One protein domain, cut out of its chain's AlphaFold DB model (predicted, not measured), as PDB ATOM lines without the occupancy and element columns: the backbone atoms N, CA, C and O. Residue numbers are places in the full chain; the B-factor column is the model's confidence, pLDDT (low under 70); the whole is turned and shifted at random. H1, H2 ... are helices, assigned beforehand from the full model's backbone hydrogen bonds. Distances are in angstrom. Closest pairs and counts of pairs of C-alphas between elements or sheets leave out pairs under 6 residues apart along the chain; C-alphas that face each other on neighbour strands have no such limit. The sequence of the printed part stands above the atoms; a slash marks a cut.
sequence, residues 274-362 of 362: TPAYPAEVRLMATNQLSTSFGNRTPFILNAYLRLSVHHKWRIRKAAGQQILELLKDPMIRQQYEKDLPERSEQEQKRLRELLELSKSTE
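This is residues 274 to 362 of the 362 residues of an uncharacterized protein of Aureicoccus marinus (UniProt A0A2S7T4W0). Helices H1, H2 and H3 make an up-and-down bundle, each running against the one before, and a hairpin of H4 and H5 packs on it through H5, whose residues 354 to 358 meet residues 320 to 324 of H3. The 89 printed residues include five named helices, H1 to H5 in order, and no named strand: all helix. The whole is compact, radius of gyration of the C-alphas 12.0 A, spans 32 by 28 by 25 A.

H1, residues 279 to 293, forms a hairpin with H2, residues 298 to 307; closest C-alphas Thr 286 and Ile 300, 6.0 A. H3, residues 313 to 326, touches H2; closest C-alphas Tyr 304 and Ala 319, 5.4 A. H5, residues 345 to 359, touches H3 at a steep tilt of 52 degrees; closest C-alphas Leu 324 and Ser 358, 6.0 A. H4, residues 330 to 342, touches H5; closest C-alphas Leu 340 and Gln 348, 5.9 A. O i to N i+4 pairs are within hydrogen-bond range throughout H1, H2 and H3, 7 of 9 in H4, 10 of 11 in H5.

H1 starts at C-alpha 279 (-5.155, -17.975, -44.452), 20.7 A long; H5, 21.8 A, ends at C-alpha 359 (-27.317, -34.461, -39.392).

The printed part has no cut; residues 360 to 362 are under 70 in pLDDT.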
ATOM      1  N   THR A 274      -8.079 -16.407 -52.577       89.50
ATOM      2  CA  THR A 274      -7.195 -17.411 -53.182       89.50
ATOM      3  C   THR A 274      -5.967 -17.679 -52.309       89.50
ATOM      4  O   THR A 274      -5.622 -16.876 -51.442       89.50
ATOM      5  N   PRO A 275      -5.248 -18.802 -52.518       89.50
ATOM      6  CA  PRO A 275      -3.976 -19.078 -51.845       89.50
ATOM      7  C   PRO A 275      -2.855 -18.045 -52.042       89.50
ATOM      8  O   PRO A 275      -1.812 -18.222 -51.419       89.50
ATOM      9  N   ALA A 276      -3.049 -16.997 -52.851       88.25
ATOM     10  CA  ALA A 276      -2.112 -15.880 -52.950       88.25
ATOM     11  C   ALA A 276      -2.004 -15.071 -51.641       88.25
ATOM     12  O   ALA A 276      -0.991 -14.411 -51.423       88.25
ATOM     13  N   TYR A 277      -3.004 -15.165 -50.752       88.12
ATOM     14  CA  TYR A 277      -3.056 -14.433 -49.483       88.12
ATOM     15  C   TYR A 277      -2.965 -15.351 -48.251       88.12
ATOM     16  O   TYR A 277      -3.335 -16.535 -48.313       88.12
ATOM     17  N   PRO A 278      -2.527 -14.818 -47.091       89.88
ATOM     18  CA  PRO A 278      -2.535 -15.539 -45.822       89.88
ATOM     19  C   PRO A 278      -3.909 -16.122 -45.466       89.88
ATOM     20  O   PRO A 278      -4.963 -15.571 -45.777       89.88
ATOM     21  N   ALA A 279      -3.921 -17.252 -44.759       91.69
ATOM     22  CA  ALA A 279      -5.155 -17.975 -44.452       91.69
ATOM     23  C   ALA A 279      -6.168 -17.157 -43.633       91.69
ATOM     24  O   ALA A 279      -7.372 -17.299 -43.835       91.69
ATOM     25  N   GLU A 280      -5.671 -16.315 -42.734       89.31
ATOM     26  CA  GLU A 280      -6.441 -15.372 -41.926       89.31
ATOM     27  C   GLU A 280      -7.199 -14.362 -42.804       89.31
ATOM     28  O   GLU A 280      -8.404 -14.178 -42.636       89.31
ATOM     29  N   VAL A 281      -6.514 -13.806 -43.803       87.38
ATOM     30  CA  VAL A 281      -7.051 -12.827 -44.757       87.38
ATOM     31  C   VAL A 281      -8.124 -13.462 -45.624       87.38
ATOM     32  O   VAL A 281      -9.227 -12.937 -45.731       87.38
ATOM     33  N   ARG A 282      -7.845 -14.652 -46.167       92.88
ATOM     34  CA  ARG A 282      -8.822 -15.406 -46.963       92.88
ATOM     35  C   ARG A 282     -10.088 -15.708 -46.170       92.88
ATOM     36  O   ARG A 282     -11.183 -15.577 -46.707       92.88
ATOM     37  N   LEU A 283      -9.957 -16.122 -44.905       93.00
ATOM     38  CA  LEU A 283     -11.101 -16.421 -44.042       93.00
ATOM     39  C   LEU A 283     -11.931 -15.164 -43.765       93.00
ATOM     40  O   LEU A 283     -13.153 -15.204 -43.878       93.00
ATOM     41  N   MET A 284     -11.271 -14.050 -43.452       89.69
ATOM     42  CA  MET A 284     -11.935 -12.766 -43.266       89.69
ATOM     43  C   MET A 284     -12.653 -12.305 -44.540       89.69
ATOM     44  O   MET A 284     -13.842 -11.997 -44.481       89.69
ATOM     45  N   ALA A 285     -11.967 -12.311 -45.687       90.06
ATOM     46  CA  ALA A 285     -12.544 -11.954 -46.979       90.06
ATOM     47  C   ALA A 285     -13.753 -12.834 -47.304       90.06
ATOM     48  O   ALA A 285     -14.822 -12.320 -47.609       90.06
ATOM     49  N   THR A 286     -13.631 -14.154 -47.140       93.50
ATOM     50  CA  THR A 286     -14.733 -15.095 -47.394       93.50
ATOM     51  C   THR A 286     -15.945 -14.802 -46.502       93.50
ATOM     52  O   THR A 286     -17.063 -14.766 -47.007       93.50
ATOM     53  N   ASN A 287     -15.741 -14.515 -45.210       91.25
ATOM     54  CA  ASN A 287     -16.826 -14.151 -44.288       91.25
ATOM     55  C   ASN A 287     -17.534 -12.850 -44.688       91.25
ATOM     56  O   ASN A 287     -18.765 -12.791 -44.705       91.25
ATOM     57  N   GLN A 288     -16.765 -11.816 -45.034       86.00
ATOM     58  CA  GLN A 288     -17.328 -10.530 -45.449       86.00
ATOM     59  C   GLN A 288     -18.091 -10.650 -46.773       86.00
ATOM     60  O   GLN A 288     -19.194 -10.119 -46.907       86.00
ATOM     61  N   LEU A 289     -17.554 -11.411 -47.731       88.50
ATOM     62  CA  LEU A 289     -18.214 -11.675 -49.010       88.50
ATOM     63  C   LEU A 289     -19.490 -12.499 -48.831       88.50
ATOM     64  O   LEU A 289     -20.510 -12.156 -49.417       88.50
ATOM     65  N   SER A 290     -19.468 -13.531 -47.985       89.50
ATOM     66  CA  SER A 290     -20.659 -14.332 -47.663       89.50
ATOM     67  C   SER A 290     -21.788 -13.462 -47.104       89.50
ATOM     68  O   SER A 290     -22.943 -13.593 -47.505       89.50
ATOM     69  N   THR A 291     -21.436 -12.508 -46.238       84.88
ATOM     70  CA  THR A 291     -22.389 -11.548 -45.659       84.88
ATOM     71  C   THR A 291     -22.917 -10.561 -46.706       84.88
ATOM     72  O   THR A 291     -24.100 -10.243 -46.704       84.88
ATOM     73  N   SER A 292     -22.057 -10.091 -47.615       80.50
ATOM     74  CA  SER A 292     -22.391  -9.023 -48.571       80.50
ATOM     75  C   SER A 292     -23.140  -9.514 -49.817       80.50
ATOM     76  O   SER A 292     -24.002  -8.811 -50.331       80.50
ATOM     77  N   PHE A 293     -22.815 -10.708 -50.319       78.38
ATOM     78  CA  PHE A 293     -23.357 -11.262 -51.572       78.38
ATOM     79  C   PHE A 293     -24.330 -12.420 -51.362       78.38
ATOM     80  O   PHE A 293     -24.881 -12.963 -52.323       78.38
ATOM     81  N   GLY A 294     -24.529 -12.813 -50.108       79.75
ATOM     82  CA  GLY A 294     -25.265 -14.008 -49.761       79.75
ATOM     83  C   GLY A 294     -24.400 -15.263 -49.823       79.75
ATOM     84  O   GLY A 294     -23.337 -15.350 -50.439       79.75
ATOM     85  N   ASN A 295     -24.904 -16.283 -49.155       78.38
ATOM     86  CA  ASN A 295     -24.152 -17.468 -48.790       78.38
ATOM     87  C   ASN A 295     -24.208 -18.605 -49.831       78.38
ATOM     88  O   ASN A 295     -23.622 -19.664 -49.624       78.38
ATOM     89  N   ARG A 296     -24.891 -18.388 -50.962       81.81
ATOM     90  CA  ARG A 296     -25.083 -19.376 -52.042       81.81
ATOM     91  C   ARG A 296     -24.086 -19.237 -53.195       81.81
ATOM     92  O   ARG A 296     -24.157 -19.988 -54.165       81.81
ATOM     93  N   THR A 297     -23.172 -18.271 -53.143       85.62
ATOM     94  CA  THR A 297     -22.268 -18.007 -54.266       85.62
ATOM     95  C   THR A 297     -21.186 -19.095 -54.382       85.62
ATOM     96  O   THR A 297     -20.418 -19.282 -53.435       85.62
ATOM     97  N   PRO A 298     -21.024 -19.773 -55.539       87.44
ATOM     98  CA  PRO A 298     -20.123 -20.926 -55.657       87.44
ATOM     99  C   PRO A 298     -18.666 -20.652 -55.264       87.44
ATOM    100  O   PRO A 298     -18.030 -21.485 -54.622       87.44
ATOM    101  N   PHE A 299     -18.117 -19.476 -55.597       87.75
ATOM    102  CA  PHE A 299     -16.733 -19.157 -55.225       87.75
ATOM    103  C   PHE A 299     -16.553 -19.008 -53.702       87.75
ATOM    104  O   PHE A 299     -15.494 -19.361 -53.189       87.75
ATOM    105  N   ILE A 300     -17.586 -18.555 -52.980       91.81
ATOM    106  CA  ILE A 300     -17.584 -18.418 -51.515       91.81
ATOM    107  C   ILE A 300     -17.629 -19.808 -50.873       91.81
ATOM    108  O   ILE A 300     -16.803 -20.122 -50.016       91.81
ATOM    109  N   LEU A 301     -18.525 -20.679 -51.354       92.88
ATOM    110  CA  LEU A 301     -18.610 -22.077 -50.912       92.88
ATOM    111  C   LEU A 301     -17.282 -22.821 -51.120       92.88
ATOM    112  O   LEU A 301     -16.827 -23.555 -50.237       92.88
ATOM    113  N   ASN A 302     -16.634 -22.581 -52.264       92.25
ATOM    114  CA  ASN A 302     -15.317 -23.122 -52.597       92.25
ATOM    115  C   ASN A 302     -14.216 -22.598 -51.670       92.25
ATOM    116  O   ASN A 302     -13.359 -23.368 -51.236       92.25
ATOM    117  N   ALA A 303     -14.227 -21.299 -51.365       94.44
ATOM    118  CA  ALA A 303     -13.251 -20.690 -50.471       94.44
ATOM    119  C   ALA A 303     -13.358 -21.270 -49.050       94.44
ATOM    120  O   ALA A 303     -12.339 -21.663 -48.474       94.44
ATOM    121  N   TYR A 304     -14.577 -21.434 -48.522       96.19
ATOM    122  CA  TYR A 304     -14.792 -22.100 -47.236       96.19
ATOM    123  C   TYR A 304     -14.287 -23.543 -47.228       96.19
ATOM    124  O   TYR A 304     -13.579 -23.933 -46.298       96.19
ATOM    125  N   LEU A 305     -14.596 -24.327 -48.266       95.44
ATOM    126  CA  LEU A 305     -14.157 -25.721 -48.353       95.44
ATOM    127  C   LEU A 305     -12.626 -25.832 -48.349       95.44
ATOM    128  O   LEU A 305     -12.073 -26.576 -47.535       95.44
ATOM    129  N   ARG A 306     -11.933 -25.012 -49.146       94.88
ATOM    130  CA  ARG A 306     -10.460 -24.946 -49.167       94.88
ATOM    131  C   ARG A 306      -9.870 -24.551 -47.811       94.88
ATOM    132  O   ARG A 306      -8.872 -25.118 -47.369       94.88
ATOM    133  N   LEU A 307     -10.483 -23.593 -47.112       97.06
ATOM    134  CA  LEU A 307     -10.055 -23.196 -45.764       97.06
ATOM    135  C   LEU A 307     -10.314 -24.297 -44.725       97.06
ATOM    136  O   LEU A 307      -9.545 -24.445 -43.773       97.06
ATOM    137  N   SER A 308     -11.352 -25.109 -44.923       96.62
ATOM    138  CA  SER A 308     -11.722 -26.206 -44.023       96.62
ATOM    139  C   SER A 308     -10.747 -27.390 -44.045       96.62
ATOM    140  O   SER A 308     -10.820 -28.246 -43.166       96.62
ATOM    141  N   VAL A 309      -9.807 -27.429 -44.992       96.25
ATOM    142  CA  VAL A 309      -8.716 -28.420 -45.051       96.25
ATOM    143  C   VAL A 309      -7.346 -27.821 -44.721       96.25
ATOM    144  O   VAL A 309      -6.319 -28.485 -44.830       96.25
ATOM    145  N   HIS A 310      -7.302 -26.564 -44.275       96.38
ATOM    146  CA  HIS A 310      -6.047 -25.880 -43.991       96.38
ATOM    147  C   HIS A 310      -5.273 -26.511 -42.815       96.38
ATOM    148  O   HIS A 310      -5.855 -26.895 -41.799       96.38
ATOM    149  N   HIS A 311      -3.936 -26.541 -42.901       93.69
ATOM    150  CA  HIS A 311      -3.062 -27.129 -41.873       93.69
ATOM    151  C   HIS A 311      -3.166 -26.424 -40.506       93.69
ATOM    152  O   HIS A 311      -3.066 -27.062 -39.458       93.69
ATOM    153  N   LYS A 312      -3.410 -25.103 -40.485       94.12
ATOM    154  CA  LYS A 312      -3.688 -24.362 -39.241       94.12
ATOM    155  C   LYS A 312      -5.051 -24.777 -38.682       94.12
ATOM    156  O   LYS A 312      -6.089 -24.369 -39.204       94.12
ATOM    157  N   TRP A 313      -5.050 -25.511 -37.567       93.56
ATOM    158  CA  TRP A 313      -6.271 -26.066 -36.973       93.56
ATOM    159  C   TRP A 313      -7.349 -25.014 -36.660       93.56
ATOM    160  O   TRP A 313      -8.531 -25.316 -36.811       93.56
ATOM    161  N   ARG A 314      -6.963 -23.788 -36.260       92.12
ATOM    162  CA  ARG A 314      -7.900 -22.683 -35.977       92.12
ATOM    163  C   ARG A 314      -8.673 -22.252 -37.225       92.12
ATOM    164  O   ARG A 314      -9.889 -22.125 -37.153       92.12
ATOM    165  N   ILE A 315      -7.985 -22.108 -38.361       96.69
ATOM    166  CA  ILE A 315      -8.598 -21.763 -39.654       96.69
ATOM    167  C   ILE A 315      -9.533 -22.883 -40.105       96.69
ATOM    168  O   ILE A 315     -10.701 -22.633 -40.390       96.69
ATOM    169  N   ARG A 316      -9.048 -24.130 -40.074       96.62
ATOM    170  CA  ARG A 316      -9.851 -25.314 -40.398       96.62
ATOM    171  C   ARG A 316     -11.125 -25.405 -39.557       96.62
ATOM    172  O   ARG A 316     -12.190 -25.717 -40.087       96.62
ATOM    173  N   LYS A 317     -11.013 -25.171 -38.244       95.25
ATOM    174  CA  LYS A 317     -12.150 -25.200 -37.319       95.25
ATOM    175  C   LYS A 317     -13.150 -24.096 -37.656       95.25
ATOM    176  O   LYS A 317     -14.326 -24.403 -37.809       95.25
ATOM    177  N   ALA A 318     -12.681 -22.859 -37.819       95.88
ATOM    178  CA  ALA A 318     -13.534 -21.713 -38.120       95.88
ATOM    179  C   ALA A 318     -14.276 -21.874 -39.457       95.88
ATOM    180  O   ALA A 318     -15.494 -21.738 -39.500       95.88
ATOM    181  N   ALA A 319     -13.574 -22.246 -40.532       97.06
ATOM    182  CA  ALA A 319     -14.198 -22.486 -41.834       97.06
ATOM    183  C   ALA A 319     -15.170 -23.677 -41.805       97.06
ATOM    184  O   ALA A 319     -16.249 -23.603 -42.380       97.06
ATOM    185  N   GLY A 320     -14.829 -24.754 -41.086       96.88
ATOM    186  CA  GLY A 320     -15.738 -25.886 -40.891       96.88
ATOM    187  C   GLY A 320     -17.027 -25.499 -40.158       96.88
ATOM    188  O   GLY A 320     -18.091 -25.961 -40.542       96.88
ATOM    189  N   GLN A 321     -16.947 -24.627 -39.147       96.25
ATOM    190  CA  GLN A 321     -18.134 -24.097 -38.464       96.25
ATOM    191  C   GLN A 321     -19.018 -23.270 -39.401       96.25
ATOM    192  O   GLN A 321     -20.231 -23.424 -39.359       96.25
ATOM    193  N   GLN A 322     -18.422 -22.449 -40.273       95.75
ATOM    194  CA  GLN A 322     -19.186 -21.729 -41.295       95.75
ATOM    195  C   GLN A 322     -19.889 -22.702 -42.244       95.75
ATOM    196  O   GLN A 322     -21.085 -22.573 -42.448       95.75
ATOM    197  N   ILE A 323     -19.204 -23.739 -42.743       96.00
ATOM    198  CA  ILE A 323     -19.844 -24.764 -43.589       96.00
ATOM    199  C   ILE A 323     -21.008 -25.449 -42.863       96.00
ATOM    200  O   ILE A 323     -22.055 -25.630 -43.469       96.00
ATOM    201  N   LEU A 324     -20.868 -25.801 -41.581       96.19
ATOM    202  CA  LEU A 324     -21.975 -26.391 -40.814       96.19
ATOM    203  C   LEU A 324     -23.191 -25.460 -40.735       96.19
ATOM    204  O   LEU A 324     -24.314 -25.929 -40.879       96.19
ATOM    205  N   GLU A 325     -22.974 -24.155 -40.554       93.94
ATOM    206  CA  GLU A 325     -24.058 -23.168 -40.576       93.94
ATOM    207  C   GLU A 325     -24.712 -23.080 -41.961       93.94
ATOM    208  O   GLU A 325     -25.934 -23.061 -42.076       93.94
ATOM    209  N   LEU A 326     -23.900 -23.097 -43.022       93.12
ATOM    210  CA  LEU A 326     -24.361 -23.074 -44.410       93.12
ATOM    211  C   LEU A 326     -25.165 -24.321 -44.795       93.12
ATOM    212  O   LEU A 326     -26.119 -24.223 -45.562       93.12
ATOM    213  N   LEU A 327     -24.804 -25.488 -44.255       94.69
ATOM    214  CA  LEU A 327     -25.468 -26.765 -44.526       94.69
ATOM    215  C   LEU A 327     -26.894 -26.856 -43.966       94.69
ATOM    216  O   LEU A 327     -27.619 -27.771 -44.352       94.69
ATOM    217  N   LYS A 328     -27.315 -25.907 -43.117       92.31
ATOM    218  CA  LYS A 328     -28.719 -25.768 -42.699       92.31
ATOM    219  C   LYS A 328     -29.641 -25.380 -43.860       92.31
ATOM    220  O   LYS A 328     -30.846 -25.586 -43.772       92.31
ATOM    221  N   ASP A 329     -29.096 -24.816 -44.941       92.06
ATOM    222  CA  ASP A 329     -29.834 -24.573 -46.181       92.06
ATOM    223  C   ASP A 329     -29.779 -25.828 -47.082       92.06
ATOM    224  O   ASP A 329     -28.698 -26.182 -47.577       92.06
ATOM    225  N   PRO A 330     -30.924 -26.485 -47.371       92.69
ATOM    226  CA  PRO A 330     -30.965 -27.691 -48.199       92.69
ATOM    227  C   PRO A 330     -30.374 -27.502 -49.601       92.69
ATOM    228  O   PRO A 330     -29.805 -28.437 -50.164       92.69
ATOM    229  N   MET A 331     -30.464 -26.292 -50.165       92.25
ATOM    230  CA  MET A 331     -29.910 -25.998 -51.490       92.25
ATOM    231  C   MET A 331     -28.380 -25.989 -51.465       92.25
ATOM    232  O   MET A 331     -27.738 -26.500 -52.382       92.25
ATOM    233  N   ILE A 332     -27.783 -25.435 -50.404       93.06
ATOM    234  CA  ILE A 332     -26.326 -25.438 -50.233       93.06
ATOM    235  C   ILE A 332     -25.836 -26.861 -49.964       93.06
ATOM    236  O   ILE A 332     -24.814 -27.273 -50.517       93.06
ATOM    237  N   ARG A 333     -26.587 -27.641 -49.178       94.31
ATOM    238  CA  ARG A 333     -26.310 -29.064 -48.969       94.31
ATOM    239  C   ARG A 333     -26.255 -29.826 -50.292       94.31
ATOM    240  O   ARG A 333     -25.247 -30.471 -50.573       94.31
ATOM    241  N   GLN A 334     -27.288 -29.688 -51.122       93.19
ATOM    242  CA  GLN A 334     -27.342 -30.334 -52.434       93.19
ATOM    243  C   GLN A 334     -26.172 -29.903 -53.328       93.19
ATOM    244  O   GLN A 334     -25.586 -30.735 -54.019       93.19
ATOM    245  N   GLN A 335     -25.800 -28.619 -53.300       92.44
ATOM    246  CA  GLN A 335     -24.659 -28.112 -54.062       92.44
ATOM    247  C   GLN A 335     -23.338 -28.755 -53.609       92.44
ATOM    248  O   GLN A 335     -22.557 -29.204 -54.445       92.44
ATOM    249  N   TYR A 336     -23.093 -28.857 -52.301       94.44
ATOM    250  CA  TYR A 336     -21.896 -29.515 -51.774       94.44
ATOM    251  C   TYR A 336     -21.853 -31.016 -52.090       94.44
ATOM    252  O   TYR A 336     -20.788 -31.535 -52.421       94.44
ATOM    253  N   GLU A 337     -22.988 -31.713 -52.015       93.75
ATOM    254  CA  GLU A 337     -23.090 -33.128 -52.388       93.75
ATOM    255  C   GLU A 337     -22.826 -33.342 -53.882       93.75
ATOM    256  O   GLU A 337     -22.081 -34.252 -54.253       93.75
ATOM    257  N   LYS A 338     -23.376 -32.469 -54.735       93.25
ATOM    258  CA  LYS A 338     -23.159 -32.489 -56.185       93.25
ATOM    259  C   LYS A 338     -21.693 -32.264 -56.544       93.25
ATOM    260  O   LYS A 338     -21.163 -32.978 -57.388       93.25
ATOM    261  N   ASP A 339     -21.048 -31.295 -55.905       89.88
ATOM    262  CA  ASP A 339     -19.672 -30.924 -56.227       89.88
ATOM    263  C   ASP A 339     -18.634 -31.867 -55.602       89.88
ATOM    264  O   ASP A 339     -17.452 -31.765 -55.926       89.88
ATOM    265  N   LEU A 340     -19.044 -32.753 -54.686       90.69
ATOM    266  CA  LEU A 340     -18.165 -33.655 -53.940       90.69
ATOM    267  C   LEU A 340     -17.203 -34.456 -54.843       90.69
ATOM    268  O   LEU A 340     -16.016 -34.491 -54.516       90.69
ATOM    269  N   PRO A 341     -17.632 -35.067 -55.969       92.25
ATOM    270  CA  PRO A 341     -16.746 -35.873 -56.815       92.25
ATOM    271  C   PRO A 341     -15.625 -35.068 -57.488       92.25
ATOM    272  O   PRO A 341     -14.600 -35.638 -57.846       92.25
ATOM    273  N   GLU A 342     -15.795 -33.752 -57.644       91.25
ATOM    274  CA  GLU A 342     -14.847 -32.863 -58.329       91.25
ATOM    275  C   GLU A 342     -13.759 -32.309 -57.390       91.25
ATOM    276  O   GLU A 342     -12.885 -31.547 -57.809       91.25
ATOM    277  N   ARG A 343     -13.808 -32.654 -56.095       92.75
ATOM    278  CA  ARG A 343     -12.899 -32.121 -55.067       92.75
ATOM    279  C   ARG A 343     -11.671 -32.989 -54.860       92.75
ATOM    280  O   ARG A 343     -11.673 -34.180 -55.161       92.75
ATOM    281  N   SER A 344     -10.635 -32.398 -54.268       94.25
ATOM    282  CA  SER A 344      -9.461 -33.153 -53.821       94.25
ATOM    283  C   SER A 344      -9.834 -34.178 -52.743       94.25
ATOM    284  O   SER A 344     -10.792 -33.978 -51.999       94.25
ATOM    285  N   GLU A 345      -9.059 -35.255 -52.590       95.56
ATOM    286  CA  GLU A 345      -9.336 -36.294 -51.580       95.56
ATOM    287  C   GLU A 345      -9.485 -35.731 -50.155       95.56
ATOM    288  O   GLU A 345     -10.357 -36.153 -49.392       95.56
ATOM    289  N   GLN A 346      -8.664 -34.736 -49.801       95.19
ATOM    290  CA  GLN A 346      -8.721 -34.075 -48.494       95.19
ATOM    291  C   GLN A 346     -10.038 -33.313 -48.302       95.19
ATOM    292  O   GLN A 346     -10.655 -33.407 -47.240       95.19
ATOM    293  N   GLU A 347     -10.480 -32.581 -49.326       95.94
ATOM    294  CA  GLU A 347     -11.747 -31.845 -49.316       95.94
ATOM    295  C   GLU A 347     -12.944 -32.796 -49.323       95.94
ATOM    296  O   GLU A 347     -13.888 -32.567 -48.573       95.94
ATOM    297  N   GLN A 348     -12.893 -33.891 -50.089       96.75
ATOM    298  CA  GLN A 348     -13.933 -34.919 -50.086       96.75
ATOM    299  C   GLN A 348     -14.112 -35.527 -48.699       96.75
ATOM    300  O   GLN A 348     -15.231 -35.593 -48.187       96.75
ATOM    301  N   LYS A 349     -13.010 -35.953 -48.069       96.31
ATOM    302  CA  LYS A 349     -13.040 -36.506 -46.713       96.31
ATOM    303  C   LYS A 349     -13.630 -35.492 -45.736       96.31
ATOM    304  O   LYS A 349     -14.546 -35.822 -44.986       96.31
ATOM    305  N   ARG A 350     -13.142 -34.251 -45.783       95.81
ATOM    306  CA  ARG A 350     -13.586 -33.187 -44.885       95.81
ATOM    307  C   ARG A 350     -15.061 -32.842 -45.070       95.81
ATOM    308  O   ARG A 350     -15.767 -32.656 -44.084       95.81
ATOM    309  N   LEU A 351     -15.531 -32.753 -46.307       95.69
ATOM    310  CA  LEU A 351     -16.917 -32.415 -46.601       95.69
ATOM    311  C   LEU A 351     -17.871 -33.541 -46.190       95.69
ATOM    312  O   LEU A 351     -18.907 -33.248 -45.602       95.69
ATOM    313  N   ARG A 352     -17.501 -34.817 -46.383       96.31
ATOM    314  CA  ARG A 352     -18.267 -35.962 -45.848       96.31
ATOM    315  C   ARG A 352     -18.387 -35.901 -44.324       96.31
ATOM    316  O   ARG A 352     -19.486 -36.052 -43.807       96.31
ATOM    317  N   GLU A 353     -17.287 -35.630 -43.615       95.94
ATOM    318  CA  GLU A 353     -17.315 -35.445 -42.153       95.94
ATOM    319  C   GLU A 353     -18.310 -34.346 -41.741       95.94
ATOM    320  O   GLU A 353     -19.104 -34.543 -40.826       95.94
ATOM    321  N   LEU A 354     -18.291 -33.192 -42.417       96.12
ATOM    322  CA  LEU A 354     -19.176 -32.063 -42.105       96.12
ATOM    323  C   LEU A 354     -20.645 -32.349 -42.456       96.12
ATOM    324  O   LEU A 354     -21.533 -31.986 -41.688       96.12
ATOM    325  N   LEU A 355     -20.907 -33.032 -43.575       94.44
ATOM    326  CA  LEU A 355     -22.251 -33.460 -43.969       94.44
ATOM    327  C   LEU A 355     -22.860 -34.423 -42.945       94.44
ATOM    328  O   LEU A 355     -24.036 -34.275 -42.618       94.44
ATOM    329  N   GLU A 356     -22.082 -35.360 -42.401       94.19
ATOM    330  CA  GLU A 356     -22.554 -36.257 -41.338       94.19
ATOM    331  C   GLU A 356     -22.773 -35.514 -40.013       94.19
ATOM    332  O   GLU A 356     -23.823 -35.669 -39.397       94.19
ATOM    333  N   LEU A 357     -21.846 -34.637 -39.612       92.75
ATOM    334  CA  LEU A 357     -21.996 -33.818 -38.399       92.75
ATOM    335  C   LEU A 357     -23.221 -32.892 -38.444       92.75
ATOM    336  O   LEU A 357     -23.842 -32.640 -37.415       92.75
ATOM    337  N   SER A 358     -23.588 -32.383 -39.622       90.44
ATOM    338  CA  SER A 358     -24.785 -31.544 -39.757       90.44
ATOM    339  C   SER A 358     -26.083 -32.300 -39.443       90.44
ATOM    340  O   SER A 358     -27.017 -31.688 -38.946       90.44
ATOM    341  N   LYS A 359     -26.130 -33.626 -39.659       85.88
ATOM    342  CA  LYS A 359     -27.317 -34.461 -39.392       85.88
ATOM    343  C   LYS A 359     -27.534 -34.742 -37.907       85.88
ATOM    344  O   LYS A 359     -28.647 -35.034 -37.509       85.88
ATOM    345  N   SER A 360     -26.477 -34.714 -37.093       69.62
ATOM    346  CA  SER A 360     -26.560 -35.002 -35.652       69.62
ATOM    347  C   SER A 360     -26.889 -33.777 -34.796       69.62
ATOM    348  O   SER A 360     -26.912 -33.879 -33.570       69.62
ATOM    349  N   THR A 361     -27.081 -32.620 -35.434       56.59
ATOM    350  CA  THR A 361     -27.386 -31.336 -34.784       56.59
ATOM    351  C   THR A 361     -28.814 -30.851 -35.102       56.59
ATOM    352  O   THR A 361     -29.229 -29.817 -34.578       56.59
ATOM    353  N   GLU A 362     -29.545 -31.591 -35.945       47.81
ATOM    354  CA  GLU A 362     -31.008 -31.524 -36.121       47.81
ATOM    355  C   GLU A 362     -31.687 -32.457 -35.110       47.81
ATOM    356  O   GLU A 362     -32.743 -32.054 -34.571       47.81
TER     357      GLU A 362